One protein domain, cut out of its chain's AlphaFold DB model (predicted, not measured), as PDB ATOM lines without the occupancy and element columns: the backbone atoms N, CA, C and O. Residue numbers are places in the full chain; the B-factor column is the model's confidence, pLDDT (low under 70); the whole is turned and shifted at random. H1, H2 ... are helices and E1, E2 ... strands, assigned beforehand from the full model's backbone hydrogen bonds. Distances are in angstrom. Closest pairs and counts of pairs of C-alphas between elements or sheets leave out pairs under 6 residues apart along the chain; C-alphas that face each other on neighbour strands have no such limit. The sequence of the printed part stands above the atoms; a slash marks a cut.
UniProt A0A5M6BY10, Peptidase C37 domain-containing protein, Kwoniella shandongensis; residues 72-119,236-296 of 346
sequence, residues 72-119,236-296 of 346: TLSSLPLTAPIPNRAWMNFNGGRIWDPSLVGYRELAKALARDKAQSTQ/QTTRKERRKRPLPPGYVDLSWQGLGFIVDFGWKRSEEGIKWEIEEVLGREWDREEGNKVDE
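Overview. This is residues 72 to 119 and 236 to 296 of the 346 residues of the protein "Peptidase C37 domain-containing protein" of Kwoniella shandongensis (UniProt A0A5M6BY10). Two helices side by side, the long H1 and the shorter H3, make the middle, while H2 and a small hairpin of E1 and E2 lie on the far side of H3 from H1, and the short H4 stands crosswise near H1. A long loop, residues 72 to 100, gathers about the first end of H1, and residues 114 to 119 of H1 stick out. The printed part has 109 residues, in the order H1, H2, E1, E2, H3, H4, with an antiparallel sheet E1 - E2. Its class is mostly helix, though under half of the residues, 51, are in named elements. It is compact, with a radius of gyration of the C-alphas of 15.0 A and spans of 42 by 38 by 24 A.

Along the chain. After residues 72 to 100, H1 covers residues 101 to 119, from C-alpha 101 at (-24.425, 44.007, -40.164), and is 27.2 A long. H2 is residues 236 to 242, E1 251 to 253 and E2 262 to 264. H3, residues 271 to 282, is 16.4 A long. H4, residues 290 to 296, ends with C-alpha 296 at (-31.157, 41.615, -57.350).

Arrangement. H1 and H3 touch, closest at the C-alphas of Leu 106 and Ile 278, 5.8 A apart, and run the same way at a shallow tilt of 19 degrees. H4 is close to H1 but not clearly touching, with C-alphas of Ala 109 and Gly 291 closest at 7.3 A, about perpendicular at 81 degrees. H2 is close to H3 but not clearly touching, with C-alphas of Arg 242 and Glu 280 closest at 7.9 A. The hairpin E1 and E2 has N 252 and O 263 within hydrogen-bond range, 2.9 A. Every O i to N i+4 pair is within range in H1, H2 and H3; in H4 it is 1 of 3, and 1 of 4 for O i to N i+3.

Size, cuts and confidence. The farthest C-alphas, Gln 257 and Glu 296, are 44.7 A apart. Residues 120 to 235 are not printed, and C-alphas 119 and 236 are 24.5 A apart. Confidence is under 70 in 34 residues, among them 82 to 99 and 289 to 296.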
ATOM      1  N   THR A  72     -20.832  44.228 -51.262       58.62
ATOM      2  CA  THR A  72     -22.187  43.856 -50.895       58.62
ATOM      3  C   THR A  72     -22.160  43.655 -49.389       58.62
ATOM      4  O   THR A  72     -21.328  42.902 -48.882       58.62
ATOM      5  N   LEU A  73     -22.995  44.379 -48.634       62.88
ATOM      6  CA  LEU A  73     -23.063  44.215 -47.173       62.88
ATOM      7  C   LEU A  73     -23.251  42.735 -46.788       62.88
ATOM      8  O   LEU A  73     -22.817  42.284 -45.732       62.88
ATOM      9  N   SER A  74     -23.841  41.984 -47.711       65.19
ATOM     10  CA  SER A  74     -23.967  40.539 -47.784       65.19
ATOM     11  C   SER A  74     -22.670  39.746 -47.610       65.19
ATOM     12  O   SER A  74     -22.738  38.627 -47.116       65.19
ATOM     13  N   SER A  75     -21.514  40.303 -47.975       72.12
ATOM     14  CA  SER A  75     -20.188  39.676 -47.874       72.12
ATOM     15  C   SER A  75     -19.441  40.003 -46.575       72.12
ATOM     16  O   SER A  75     -18.450  39.348 -46.261       72.12
ATOM     17  N   LEU A  76     -19.906  40.985 -45.790       79.56
ATOM     18  CA  LEU A  76     -19.287  41.313 -44.502       79.56
ATOM     19  C   LEU A  76     -19.669  40.279 -43.436       79.56
ATOM     20  O   LEU A  76     -20.803  39.801 -43.433       79.56
ATOM     21  N   PRO A  77     -18.796  39.969 -42.467       79.69
ATOM     22  CA  PRO A  77     -19.187  39.121 -41.349       79.69
ATOM     23  C   PRO A  77     -20.349  39.753 -40.569       79.69
ATOM     24  O   PRO A  77     -20.475  40.978 -40.493       79.69
ATOM     25  N   LEU A  78     -21.213  38.929 -39.975       77.69
ATOM     26  CA  LEU A  78     -22.403  39.389 -39.231       77.69
ATOM     27  C   LEU A  78     -22.034  40.302 -38.060       77.69
ATOM     28  O   LEU A  78     -22.814  41.171 -37.670       77.69
ATOM     29  N   THR A  79     -20.825  40.107 -37.534       77.00
ATOM     30  CA  THR A  79     -20.212  40.856 -36.438       77.00
ATOM     31  C   THR A  79     -19.482  42.114 -36.899       77.00
ATOM     32  O   THR A  79     -18.951  42.843 -36.058       77.00
ATOM     33  N   ALA A  80     -19.401  42.379 -38.206       76.00
ATOM     34  CA  ALA A  80     -18.786  43.601 -38.695       76.00
ATOM     35  C   ALA A  80     -19.625  44.820 -38.284       76.00
ATOM     36  O   ALA A  80     -20.861  44.783 -38.372       76.00
ATOM     37  N   PRO A  81     -18.978  45.923 -37.875       71.31
ATOM     38  CA  PRO A  81     -19.660  47.199 -37.766       71.31
ATOM     39  C   PRO A  81     -20.137  47.643 -39.154       71.31
ATOM     40  O   PRO A  81     -19.455  47.439 -40.159       71.31
ATOM     41  N   ILE A  82     -21.311  48.267 -39.210       68.75
ATOM     42  CA  ILE A  82     -21.849  48.810 -40.461       68.75
ATOM     43  C   ILE A  82     -20.929  49.949 -40.956       68.75
ATOM     44  O   ILE A  82     -20.696  50.894 -40.193       68.75
ATOM     45  N   PRO A  83     -20.422  49.897 -42.205       63.53
ATOM     46  CA  PRO A  83     -19.599  50.972 -42.759       63.53
ATOM     47  C   PRO A  83     -20.404  52.276 -42.889       63.53
ATOM     48  O   PRO A  83     -21.618  52.248 -43.093       63.53
ATOM     49  N   ASN A  84     -19.728  53.426 -42.771       61.66
ATOM     50  CA  ASN A  84     -20.306  54.778 -42.894       61.66
ATOM     51  C   ASN A  84     -21.371  55.156 -41.835       61.66
ATOM     52  O   ASN A  84     -22.260  55.965 -42.099       61.66
ATOM     53  N   ARG A  85     -21.306  54.598 -40.616       61.22
ATOM     54  CA  ARG A  85     -22.289  54.886 -39.552       61.22
ATOM     55  C   ARG A  85     -21.835  55.968 -38.566       61.22
ATOM     56  O   ARG A  85     -20.796  55.827 -37.935       61.22
ATOM     57  N   ALA A  86     -22.716  56.939 -38.295       58.59
ATOM     58  CA  ALA A  86     -22.608  57.871 -37.167       58.59
ATOM     59  C   ALA A  86     -23.196  57.338 -35.852       58.59
ATOM     60  O   ALA A  86     -24.193  56.617 -35.853       58.59
ATOM     61  N   TRP A  87     -22.630  57.761 -34.716       55.81
ATOM     62  CA  TRP A  87     -23.074  57.387 -33.362       55.81
ATOM     63  C   TRP A  87     -24.574  57.626 -33.093       55.81
ATOM     64  O   TRP A  87     -25.155  56.951 -32.250       55.81
ATOM     65  N   MET A  88     -25.214  58.533 -33.841       57.44
ATOM     66  CA  MET A  88     -26.644  58.858 -33.731       57.44
ATOM     67  C   MET A  88     -27.562  58.079 -34.688       57.44
ATOM     68  O   MET A  88     -28.765  58.321 -34.709       57.44
ATOM     69  N   ASN A  89     -27.039  57.152 -35.495       59.66
ATOM     70  CA  ASN A  89     -27.885  56.376 -36.398       59.66
ATOM     71  C   ASN A  89     -28.589  55.249 -35.625       59.66
ATOM     72  O   ASN A  89     -27.986  54.211 -35.342       59.66
ATOM     73  N   PHE A  90     -29.844  55.463 -35.240       57.78
ATOM     74  CA  PHE A  90     -30.675  54.450 -34.593       57.78
ATOM     75  C   PHE A  90     -31.040  53.362 -35.610       57.78
ATOM     76  O   PHE A  90     -31.573  53.685 -36.666       57.78
ATOM     77  N   ASN A  91     -30.789  52.083 -35.295       59.50
ATOM     78  CA  ASN A  91     -31.109  50.926 -36.149       59.50
ATOM     79  C   ASN A  91     -32.636  50.798 -36.361       59.50
ATOM     80  O   ASN A  91     -33.293  49.994 -35.704       59.50
ATOM     81  N   GLY A  92     -33.234  51.652 -37.199       60.19
ATOM     82  CA  GLY A  92     -34.685  51.714 -37.404       60.19
ATOM     83  C   GLY A  92     -35.484  51.984 -36.121       60.19
ATOM     84  O   GLY A  92     -36.570  51.441 -35.955       60.19
ATOM     85  N   GLY A  93     -34.930  52.764 -35.182       56.72
ATOM     86  CA  GLY A  93     -35.561  53.074 -33.887       56.72
ATOM     87  C   GLY A  93     -35.176  52.146 -32.726       56.72
ATOM     88  O   GLY A  93     -35.583  52.385 -31.590       56.72
ATOM     89  N   ARG A  94     -34.345  51.124 -32.960       60.22
ATOM     90  CA  ARG A  94     -33.822  50.262 -31.891       60.22
ATOM     91  C   ARG A  94     -32.598  50.900 -31.242       60.22
ATOM     92  O   ARG A  94     -31.473  50.746 -31.707       60.22
ATOM     93  N   ILE A  95     -32.833  51.636 -30.159       56.53
ATOM     94  CA  ILE A  95     -31.790  52.341 -29.392       56.53
ATOM     95  C   ILE A  95     -30.852  51.393 -28.615       56.53
ATOM     96  O   ILE A  95     -29.840  51.833 -28.081       56.53
ATOM     97  N   TRP A  96     -31.181  50.102 -28.540       57.19
ATOM     98  CA  TRP A  96     -30.463  49.106 -27.735       57.19
ATOM     99  C   TRP A  96     -29.599  48.149 -28.554       57.19
ATOM    100  O   TRP A  96     -28.692  47.536 -27.993       57.19
ATOM    101  N   ASP A  97     -29.842  48.048 -29.861       60.84
ATOM    102  CA  ASP A  97     -29.163  47.067 -30.704       60.84
ATOM    103  C   ASP A  97     -27.787  47.603 -31.131       60.84
ATOM    104  O   ASP A  97     -27.704  48.723 -31.659       60.84
ATOM    105  N   PRO A  98     -26.695  46.837 -30.941       63.88
ATOM    106  CA  PRO A  98     -25.395  47.215 -31.469       63.88
ATOM    107  C   PRO A  98     -25.465  47.243 -33.001       63.88
ATOM    108  O   PRO A  98     -26.161  46.456 -33.638       63.88
ATOM    109  N   SER A  99     -24.772  48.192 -33.628       67.00
ATOM    110  CA  SER A  99     -24.840  48.388 -35.080       67.00
ATOM    111  C   SER A  99     -23.964  47.406 -35.842       67.00
ATOM    112  O   SER A  99     -22.933  47.773 -36.412       67.00
ATOM    113  N   LEU A 100     -24.383  46.151 -35.814       74.75
ATOM    114  CA  LEU A 100     -23.755  45.071 -36.551       74.75
ATOM    115  C   LEU A 100     -24.538  44.816 -37.833       74.75
ATOM    116  O   LEU A 100     -25.761  44.985 -37.869       74.75
ATOM    117  N   VAL A 101     -23.828  44.388 -38.876       79.44
ATOM    118  CA  VAL A 101     -24.425  44.007 -40.164       79.44
ATOM    119  C   VAL A 101     -25.589  43.035 -39.960       79.44
ATOM    120  O   VAL A 101     -26.645  43.213 -40.563       79.44
ATOM    121  N   GLY A 102     -25.462  42.082 -39.034       77.38
ATOM    122  CA  GLY A 102     -26.525  41.111 -38.799       77.38
ATOM    123  C   GLY A 102     -27.846  41.678 -38.280       77.38
ATOM    124  O   GLY A 102     -28.894  41.161 -38.645       77.38
ATOM    125  N   TYR A 103     -27.855  42.789 -37.537       74.25
ATOM    126  CA  TYR A 103     -29.118  43.424 -37.127       74.25
ATOM    127  C   TYR A 103     -29.813  44.157 -38.266       74.25
ATOM    128  O   TYR A 103     -31.043  44.234 -38.307       74.25
ATOM    129  N   ARG A 104     -29.036  44.689 -39.212       77.88
ATOM    130  CA  ARG A 104     -29.598  45.257 -40.435       77.88
ATOM    131  C   ARG A 104     -30.243  44.161 -41.277       77.88
ATOM    132  O   ARG A 104     -31.361  44.349 -41.751       77.88
ATOM    133  N   GLU A 105     -29.573  43.022 -41.413       80.56
ATOM    134  CA  GLU A 105     -30.118  41.864 -42.124       80.56
ATOM    135  C   GLU A 105     -31.342  41.271 -41.408       80.56
ATOM    136  O   GLU A 105     -32.340  40.970 -42.061       80.56
ATOM    137  N   LEU A 106     -31.356  41.240 -40.070       81.12
ATOM    138  CA  LEU A 106     -32.547  40.901 -39.282       81.12
ATOM    139  C   LEU A 106     -33.727  41.827 -39.594       81.12
ATOM    140  O   LEU A 106     -34.844  41.369 -39.828       81.12
ATOM    141  N   ALA A 107     -33.497  43.143 -39.591       80.75
ATOM    142  CA  ALA A 107     -34.544  44.120 -39.867       80.75
ATOM    143  C   ALA A 107     -35.107  43.958 -41.289       80.75
ATOM    144  O   ALA A 107     -36.323  44.029 -41.475       80.75
ATOM    145  N   LYS A 108     -34.241  43.682 -42.275       82.38
ATOM    146  CA  LYS A 108     -34.663  43.348 -43.643       82.38
ATOM    147  C   LYS A 108     -35.496  42.068 -43.677       82.38
ATOM    148  O   LYS A 108     -36.571  42.066 -44.270       82.38
ATOM    149  N   ALA A 109     -35.036  41.000 -43.028       80.81
ATOM    150  CA  ALA A 109     -35.746  39.724 -42.997       80.81
ATOM    151  C   ALA A 109     -37.142  39.864 -42.362       80.81
ATOM    152  O   ALA A 109     -38.127  39.395 -42.925       80.81
ATOM    153  N   LEU A 110     -37.248  40.610 -41.258       82.94
ATOM    154  CA  LEU A 110     -38.523  40.940 -40.616       82.94
ATOM    155  C   LEU A 110     -39.458  41.755 -41.517       82.94
ATOM    156  O   LEU A 110     -40.664  41.508 -41.550       82.94
ATOM    157  N   ALA A 111     -38.924  42.741 -42.240       82.62
ATOM    158  CA  ALA A 111     -39.715  43.536 -43.175       82.62
ATOM    159  C   ALA A 111     -40.275  42.668 -44.314       82.62
ATOM    160  O   ALA A 111     -41.440  42.825 -44.682       82.62
ATOM    161  N   ARG A 112     -39.477  41.719 -44.820       81.25
ATOM    162  CA  ARG A 112     -39.909  40.755 -45.843       81.25
ATOM    163  C   ARG A 112     -40.992  39.820 -45.321       81.25
ATOM    164  O   ARG A 112     -42.010  39.673 -45.984       81.25
ATOM    165  N   ASP A 113     -40.830  39.255 -44.129       81.00
ATOM    166  CA  ASP A 113     -41.836  38.364 -43.534       81.00
ATOM    167  C   ASP A 113     -43.178  39.092 -43.308       81.00
ATOM    168  O   ASP A 113     -44.268  38.594 -43.613       81.00
ATOM    169  N   LYS A 114     -43.112  40.366 -42.899       85.00
ATOM    170  CA  LYS A 114     -44.289  41.240 -42.818       85.00
ATOM    171  C   LYS A 114     -44.924  41.507 -44.191       85.00
ATOM    172  O   LYS A 114     -46.150  41.525 -44.307       85.00
ATOM    173  N   ALA A 115     -44.122  41.716 -45.232       84.06
ATOM    174  CA  ALA A 115     -44.626  41.912 -46.591       84.06
ATOM    175  C   ALA A 115     -45.280  40.633 -47.145       84.06
ATOM    176  O   ALA A 115     -46.401  40.689 -47.652       84.06
ATOM    177  N   GLN A 116     -44.636  39.477 -46.970       83.50
ATOM    178  CA  GLN A 116     -45.136  38.171 -47.409       83.50
ATOM    179  C   GLN A 116     -46.437  37.791 -46.697       83.50
ATOM    180  O   GLN A 116     -47.403  37.399 -47.349       83.50
ATOM    181  N   SER A 117     -46.516  37.979 -45.376       80.00
ATOM    182  CA  SER A 117     -47.760  37.747 -44.628       80.00
ATOM    183  C   SER A 117     -48.899  38.667 -45.083       80.00
ATOM    184  O   SER A 117     -50.051  38.235 -45.150       80.00
ATOM    185  N   THR A 118     -48.591  39.911 -45.464       81.88
ATOM    186  CA  THR A 118     -49.586  40.844 -46.017       81.88
ATOM    187  C   THR A 118     -50.077  40.388 -47.395       81.88
ATOM    188  O   THR A 118     -51.286  40.353 -47.627       81.88
ATOM    189  N   GLN A 119     -49.173  39.967 -48.286       81.19
ATOM    190  CA  GLN A 119     -49.528  39.443 -49.612       81.19
ATOM    191  C   GLN A 119     -50.331  38.136 -49.528       81.19
ATOM    192  O   GLN A 119     -51.342  37.988 -50.215       81.19
ATOM    193  N   GLN A 236     -47.344  25.331 -31.378       61.88
ATOM    194  CA  GLN A 236     -46.897  24.798 -30.087       61.88
ATOM    195  C   GLN A 236     -45.842  23.699 -30.242       61.88
ATOM    196  O   GLN A 236     -44.918  23.632 -29.426       61.88
ATOM    197  N   THR A 237     -45.952  22.859 -31.275       66.81
ATOM    198  CA  THR A 237     -44.953  21.826 -31.593       66.81
ATOM    199  C   THR A 237     -43.627  22.462 -31.996       66.81
ATOM    200  O   THR A 237     -42.606  22.180 -31.367       66.81
ATOM    201  N   THR A 238     -43.666  23.430 -32.915       71.69
ATOM    202  CA  THR A 238     -42.491  24.216 -33.330       71.69
ATOM    203  C   THR A 238     -41.821  24.922 -32.151       71.69
ATOM    204  O   THR A 238     -40.600  24.925 -32.037       71.69
ATOM    205  N   ARG A 239     -42.594  25.453 -31.195       68.62
ATOM    206  CA  ARG A 239     -42.038  26.108 -29.999       68.62
ATOM    207  C   ARG A 239     -41.334  25.137 -29.046       68.62
ATOM    208  O   ARG A 239     -40.315  25.496 -28.459       68.62
ATOM    209  N   LYS A 240     -41.865  23.923 -28.860       75.50
ATOM    210  CA  LYS A 240     -41.208  22.886 -28.038       75.50
ATOM    211  C   LYS A 240     -39.915  22.400 -28.682       75.50
ATOM    212  O   LYS A 240     -38.961  22.112 -27.968       75.50
ATOM    213  N   GLU A 241     -39.890  22.319 -30.005       79.12
ATOM    214  CA  GLU A 241     -38.713  21.915 -30.765       79.12
ATOM    215  C   GLU A 241     -37.628  22.999 -30.771       79.12
ATOM    216  O   GLU A 241     -36.463  22.691 -30.534       79.12
ATOM    217  N   ARG A 242     -38.004  24.281 -30.875       74.12
ATOM    218  CA  ARG A 242     -37.059  25.406 -30.737       74.12
ATOM    219  C   ARG A 242     -36.337  25.425 -29.395       74.12
ATOM    220  O   ARG A 242     -35.137  25.658 -29.361       74.12
ATOM    221  N   ARG A 243     -37.031  25.087 -28.303       75.88
ATOM    222  CA  ARG A 243     -36.422  24.990 -26.962       75.88
ATOM    223  C   ARG A 243     -35.361  23.895 -26.832       75.88
ATOM    224  O   ARG A 243     -34.649  23.879 -25.838       75.88
ATOM    225  N   LYS A 244     -35.272  22.969 -27.790       83.69
ATOM    226  CA  LYS A 244     -34.237  21.927 -27.807       83.69
ATOM    227  C   LYS A 244     -32.987  22.342 -28.575       83.69
ATOM    228  O   LYS A 244     -32.014  21.592 -28.565       83.69
ATOM    229  N   ARG A 245     -33.005  23.489 -29.260       84.81
ATOM    230  CA  ARG A 245     -31.830  23.962 -29.990       84.81
ATOM    231  C   ARG A 245     -30.716  24.288 -28.992       84.81
ATOM    232  O   ARG A 245     -30.995  24.930 -27.978       84.81
ATOM    233  N   PRO A 246     -29.477  23.843 -29.249       89.81
ATOM    234  CA  PRO A 246     -28.355  24.196 -28.396       89.81
ATOM    235  C   PRO A 246     -28.152  25.713 -28.432       89.81
ATOM    236  O   PRO A 246     -28.237  26.339 -29.489       89.81
ATOM    237  N   LEU A 247     -27.911  26.296 -27.260       91.56
ATOM    238  CA  LEU A 247     -27.564  27.707 -27.148       91.56
ATOM    239  C   LEU A 247     -26.150  27.925 -27.710       91.56
ATOM    240  O   LEU A 247     -25.277  27.080 -27.479       91.56
ATOM    241  N   PRO A 248     -25.902  29.043 -28.410       91.06
ATOM    242  CA  PRO A 248     -24.560  29.409 -28.842       91.06
ATOM    243  C   PRO A 248     -23.597  29.546 -27.649       91.06
ATOM    244  O   PRO A 248     -24.020  29.870 -26.533       91.06
ATOM    245  N   PRO A 249     -22.286  29.335 -27.850       87.88
ATOM    246  CA  PRO A 249     -21.307  29.484 -26.779       87.88
ATOM    247  C   PRO A 249     -21.334  30.910 -26.205       87.88
ATOM    248  O   PRO A 249     -21.288  31.889 -26.944       87.88
ATOM    249  N   GLY A 250     -21.404  31.020 -24.874       85.12
ATOM    250  CA  GLY A 250     -21.486  32.302 -24.156       85.12
ATOM    251  C   GLY A 250     -22.909  32.786 -23.859       85.12
ATOM    252  O   GLY A 250     -23.076  33.669 -23.016       85.12
ATOM    253  N   TYR A 251     -23.926  32.172 -24.470       88.31
ATOM    254  CA  TYR A 251     -25.325  32.438 -24.154       88.31
ATOM    255  C   TYR A 251     -25.740  31.617 -22.932       88.31
ATOM    256  O   TYR A 251     -25.509  30.410 -22.855       88.31
ATOM    257  N   VAL A 252     -26.378  32.278 -21.972       90.44
ATOM    258  CA  VAL A 252     -26.924  31.652 -20.769       90.44
ATOM    259  C   VAL A 252     -28.418  31.905 -20.737       90.44
ATOM    260  O   VAL A 252     -28.870  33.051 -20.709       90.44
ATOM    261  N   ASP A 253     -29.190  30.825 -20.735       90.75
ATOM    262  CA  ASP A 253     -30.632  30.899 -20.553       90.75
ATOM    263  C   ASP A 253     -30.960  31.084 -19.069       90.75
ATOM    264  O   ASP A 253     -30.703  30.208 -18.242       90.75
ATOM    265  N   LEU A 254     -31.513  32.249 -18.732       89.88
ATOM    266  CA  LEU A 254     -32.018  32.565 -17.397       89.88
ATOM    267  C   LEU A 254     -33.545  32.416 -17.338       89.88
ATOM    268  O   LEU A 254     -34.206  33.029 -16.495       89.88
ATOM    269  N   SER A 255     -34.135  31.626 -18.240       86.69
ATOM    270  CA  SER A 255     -35.563  31.343 -18.231       86.69
ATOM    271  C   SER A 255     -35.965  30.459 -17.056       86.69
ATOM    272  O   SER A 255     -35.467  29.354 -16.846       86.69
ATOM    273  N   TRP A 256     -36.926  30.948 -16.273       84.75
ATOM    274  CA  TRP A 256     -37.530  30.204 -15.181       84.75
ATOM    275  C   TRP A 256     -38.998  29.936 -15.499       84.75
ATOM    276  O   TRP A 256     -39.761  30.837 -15.838       84.75
ATOM    277  N   GLN A 257     -39.402  28.664 -15.455       86.25
ATOM    278  CA  GLN A 257     -40.775  28.227 -15.765       86.25
ATOM    279  C   GLN A 257     -41.296  28.695 -17.142       86.25
ATOM    280  O   GLN A 257     -42.497  28.830 -17.367       86.25
ATOM    281  N   GLY A 258     -40.393  28.914 -18.101       77.12
ATOM    282  CA  GLY A 258     -40.741  29.355 -19.451       77.12
ATOM    283  C   GLY A 258     -40.936  30.863 -19.613       77.12
ATOM    284  O   GLY A 258     -41.262  31.280 -20.727       77.12
ATOM    285  N   LEU A 259     -40.705  31.653 -18.561       78.25
ATOM    286  CA  LEU A 259     -40.501  33.095 -18.636       78.25
ATOM    287  C   LEU A 259     -39.051  33.420 -18.271       78.25
ATOM    288  O   LEU A 259     -38.581  33.115 -17.181       78.25
ATOM    289  N   GLY A 260     -38.345  34.089 -19.165       82.44
ATOM    290  CA  GLY A 260     -37.111  34.769 -18.812       82.44
ATOM    291  C   GLY A 260     -36.370  35.246 -20.036       82.44
ATOM    292  O   GLY A 260     -36.952  35.396 -21.111       82.44
ATOM    293  N   PHE A 261     -35.105  35.550 -19.822       84.81
ATOM    294  CA  PHE A 261     -34.256  36.225 -20.779       84.81
ATOM    295  C   PHE A 261     -32.990  35.401 -20.974       84.81
ATOM    296  O   PHE A 261     -32.484  34.782 -20.039       84.81
ATOM    297  N   ILE A 262     -32.497  35.391 -22.202       83.19
ATOM    298  CA  ILE A 262     -31.220  34.779 -22.535       83.19
ATOM    299  C   ILE A 262     -30.202  35.911 -22.553       83.19
ATOM    300  O   ILE A 262     -30.418  36.933 -23.207       83.19
ATOM    301  N   VAL A 263     -29.133  35.753 -21.779       82.38
ATOM    302  CA  VAL A 263     -28.064  36.748 -21.668       82.38
ATOM    303  C   VAL A 263     -26.849  36.229 -22.408       82.38
ATOM    304  O   VAL A 263     -26.379  35.128 -22.136       82.38
ATOM    305  N   ASP A 264     -26.335  37.043 -23.319       80.12
ATOM    306  CA  ASP A 264     -25.039  36.816 -23.945       80.12
ATOM    307  C   ASP A 264     -23.944  37.459 -23.081       80.12
ATOM    308  O   ASP A 264     -23.924  38.678 -22.889       80.12
ATOM    309  N   PHE A 265     -23.055  36.631 -22.527       79.06
ATOM    310  CA  PHE A 265     -21.882  37.078 -21.766       79.06
ATOM    311  C   PHE A 265     -20.632  37.254 -22.641       79.06
ATOM    312  O   PHE A 265     -19.543  37.546 -22.133       79.06
ATOM    313  N   GLY A 266     -20.759  37.085 -23.958       71.69
ATOM    314  CA  GLY A 266     -19.701  37.345 -24.915       71.69
ATOM    315  C   GLY A 266     -19.240  38.802 -24.870       71.69
ATOM    316  O   GLY A 266     -20.025  39.741 -24.973       71.69
ATOM    317  N   TRP A 267     -17.923  39.008 -24.774       56.09
ATOM    318  CA  TRP A 267     -17.315  40.342 -24.928       56.09
ATOM    319  C   TRP A 267     -17.516  40.905 -26.339       56.09
ATOM    320  O   TRP A 267     -17.478  42.116 -26.554       56.09
ATOM    321  N   LYS A 268     -17.702  40.011 -27.311       67.06
ATOM    322  CA  LYS A 268     -18.076  40.309 -28.687       67.06
ATOM    323  C   LYS A 268     -19.219  39.380 -29.063       67.06
ATOM    324  O   LYS A 268     -19.149  38.189 -28.770       67.06
ATOM    325  N   ARG A 269     -20.221  39.925 -29.752       70.62
ATOM    326  CA  ARG A 269     -21.252  39.123 -30.416       70.62
ATOM    327  C   ARG A 269     -20.575  38.154 -31.383       70.62
ATOM    328  O   ARG A 269     -19.708  38.585 -32.142       70.62
ATOM    329  N   SER A 270     -20.958  36.882 -31.350       81.00
ATOM    330  CA  SER A 270     -20.537  35.881 -32.334       81.00
ATOM    331  C   SER A 270     -21.503  35.856 -33.523       81.00
ATOM    332  O   SER A 270     -22.667  36.240 -33.399       81.00
ATOM    333  N   GLU A 271     -21.036  35.404 -34.689       82.94
ATOM    334  CA  GLU A 271     -21.905  35.231 -35.865       82.94
ATOM    335  C   GLU A 271     -23.022  34.219 -35.596       82.94
ATOM    336  O   GLU A 271     -24.171  34.452 -35.965       82.94
ATOM    337  N   GLU A 272     -22.692  33.141 -34.887       85.19
ATOM    338  CA  GLU A 272     -23.631  32.106 -34.452       85.19
ATOM    339  C   GLU A 272     -24.706  32.666 -33.518       85.19
ATOM    340  O   GLU A 272     -25.881  32.352 -33.683       85.19
ATOM    341  N   GLY A 273     -24.322  33.535 -32.577       85.06
ATOM    342  CA  GLY A 273     -25.253  34.204 -31.671       85.06
ATOM    343  C   GLY A 273     -26.241  35.096 -32.413       85.06
ATOM    344  O   GLY A 273     -27.447  35.036 -32.184       85.06
ATOM    345  N   ILE A 274     -25.742  35.870 -33.378       82.94
ATOM    346  CA  ILE A 274     -26.589  36.728 -34.210       82.94
ATOM    347  C   ILE A 274     -27.514  35.889 -35.102       82.94
ATOM    348  O   ILE A 274     -28.704  36.182 -35.174       82.94
ATOM    349  N   LYS A 275     -27.002  34.833 -35.746       87.06
ATOM    350  CA  LYS A 275     -27.819  33.902 -36.541       87.06
ATOM    351  C   LYS A 275     -28.923  33.280 -35.685       87.06
ATOM    352  O   LYS A 275     -30.082  33.303 -36.086       87.06
ATOM    353  N   TRP A 276     -28.585  32.795 -34.493       88.62
ATOM    354  CA  TRP A 276     -29.540  32.200 -33.561       88.62
ATOM    355  C   TRP A 276     -30.656  33.180 -33.173       88.62
ATOM    356  O   TRP A 276     -31.831  32.820 -33.206       88.62
ATOM    357  N   GLU A 277     -30.317  34.437 -32.882       85.25
ATOM    358  CA  GLU A 277     -31.312  35.474 -32.582       85.25
ATOM    359  C   GLU A 277     -32.228  35.765 -33.773       85.25
ATOM    360  O   GLU A 277     -33.437  35.933 -33.596       85.25
ATOM    361  N   ILE A 278     -31.672  35.806 -34.989       84.69
ATOM    362  CA  ILE A 278     -32.456  36.009 -36.211       84.69
ATOM    363  C   ILE A 278     -33.455  34.867 -36.397       84.69
ATOM    364  O   ILE A 278     -34.636  35.115 -36.644       84.69
ATOM    365  N   GLU A 279     -33.006  33.629 -36.234       87.06
ATOM    366  CA  GLU A 279     -33.852  32.443 -36.347       87.06
ATOM    367  C   GLU A 279     -34.927  32.368 -35.269       87.06
ATOM    368  O   GLU A 279     -36.051  31.955 -35.549       87.06
ATOM    369  N   GLU A 280     -34.614  32.777 -34.040       86.38
ATOM    370  CA  GLU A 280     -35.593  32.793 -32.954       86.38
ATOM    371  C   GLU A 280     -36.707  33.810 -33.239       86.38
ATOM    372  O   GLU A 280     -37.890  33.523 -33.026       86.38
ATOM    373  N   VAL A 281     -36.337  34.970 -33.791       84.69
ATOM    374  CA  VAL A 281     -37.264  36.047 -34.156       84.69
ATOM    375  C   VAL A 281     -38.104  35.698 -35.388       84.69
ATOM    376  O   VAL A 281     -39.319  35.883 -35.359       84.69
ATOM    377  N   LEU A 282     -37.484  35.193 -36.459       83.06
ATOM    378  CA  LEU A 282     -38.188  34.770 -37.680       83.06
ATOM    379  C   LEU A 282     -38.978  33.481 -37.466       83.06
ATOM    380  O   LEU A 282     -39.971  33.205 -38.130       83.06
ATOM    381  N   GLY A 283     -38.515  32.661 -36.536       84.31
ATOM    382  CA  GLY A 283     -39.104  31.381 -36.240       84.31
ATOM    383  C   GLY A 283     -38.907  30.293 -37.293       84.31
ATOM    384  O   GLY A 283     -39.588  29.263 -37.254       84.31
ATOM    385  N   ARG A 284     -37.963  30.502 -38.199       84.00
ATOM    386  CA  ARG A 284     -37.515  29.541 -39.201       84.00
ATOM    387  C   ARG A 284     -35.997  29.597 -39.286       84.00
ATOM    388  O   ARG A 284     -35.391  30.531 -38.765       84.00
ATOM    389  N   GLU A 285     -35.398  28.590 -39.909       85.00
ATOM    390  CA  GLU A 285     -33.970  28.639 -40.213       85.00
ATOM    391  C   GLU A 285     -33.681  29.834 -41.126       85.00
ATOM    392  O   GLU A 285     -34.441  30.120 -42.056       85.00
ATOM    393  N   TRP A 286     -32.637  30.587 -40.790       81.19
ATOM    394  CA  TRP A 286     -32.282  31.795 -41.510       81.19
ATOM    395  C   TRP A 286     -31.193  31.453 -42.511       81.19
ATOM    396  O   TRP A 286     -30.057  31.156 -42.131       81.19
ATOM    397  N   ASP A 287     -31.557  31.518 -43.787       79.56
ATOM    398  CA  ASP A 287     -30.613  31.412 -44.883       79.56
ATOM    399  C   ASP A 287     -30.219  32.813 -45.363       79.56
ATOM    400  O   ASP A 287     -31.048  33.654 -45.725       79.56
ATOM    401  N   ARG A 288     -28.915  33.077 -45.331       70.31
ATOM    402  CA  ARG A 288     -28.342  34.361 -45.724       70.31
ATOM    403  C   ARG A 288     -28.454  34.581 -47.233       70.31
ATOM    404  O   ARG A 288     -28.556  35.728 -47.669       70.31
ATOM    405  N   GLU A 289     -28.458  33.510 -48.024       69.75
ATOM    406  CA  GLU A 289     -28.490  33.585 -49.487       69.75
ATOM    407  C   GLU A 289     -29.854  34.032 -50.030       69.75
ATOM    408  O   GLU A 289     -29.914  34.743 -51.035       69.75
ATOM    409  N   GLU A 290     -30.949  33.717 -49.327       61.50
ATOM    410  CA  GLU A 290     -32.290  34.236 -49.643       61.50
ATOM    411  C   GLU A 290     -32.323  35.770 -49.634       61.50
ATOM    412  O   GLU A 290     -33.054  36.392 -50.406       61.50
ATOM    413  N   GLY A 291     -31.512  36.394 -48.776       57.88
ATOM    414  CA  GLY A 291     -31.455  37.844 -48.656       57.88
ATOM    415  C   GLY A 291     -30.863  38.549 -49.872       57.88
ATOM    416  O   GLY A 291     -31.234  39.696 -50.117       57.88
ATOM    417  N   ASN A 292     -29.993  37.871 -50.625       58.56
ATOM    418  CA  ASN A 292     -29.303  38.442 -51.781       58.56
ATOM    419  C   ASN A 292     -30.137  38.355 -53.060       58.56
ATOM    420  O   ASN A 292     -30.156  39.311 -53.825       58.56
ATOM    421  N   LYS A 293     -30.873  37.254 -53.258       57.94
ATOM    422  CA  LYS A 293     -31.679  37.032 -54.477       57.94
ATOM    423  C   LYS A 293     -32.759  38.103 -54.673       57.94
ATOM    424  O   LYS A 293     -33.034  38.513 -55.790       57.94
ATOM    425  N   VAL A 294     -33.336  38.593 -53.578       56.09
ATOM    426  CA  VAL A 294     -34.395  39.617 -53.610       56.09
ATOM    427  C   VAL A 294     -33.842  41.014 -53.908       56.09
ATOM    428  O   VAL A 294     -34.514  41.820 -54.545       56.09
ATOM    429  N   ASP A 295     -32.627  41.319 -53.448       54.81
ATOM    430  CA  ASP A 295     -32.015  42.628 -53.696       54.81
ATOM    431  C   ASP A 295     -31.573  42.755 -55.177       54.81
ATOM    432  O   ASP A 295     -31.509  43.870 -55.686       54.81
ATOM    433  N   GLU A 296     -31.348  41.640 -55.887       58.50
ATOM    434  CA  GLU A 296     -31.157  41.615 -57.350       58.50
ATOM    435  C   GLU A 296     -32.486  41.764 -58.115       58.50
ATOM    436  O   GLU A 296     -32.563  42.549 -59.057       58.50
TER     437      GLU A 296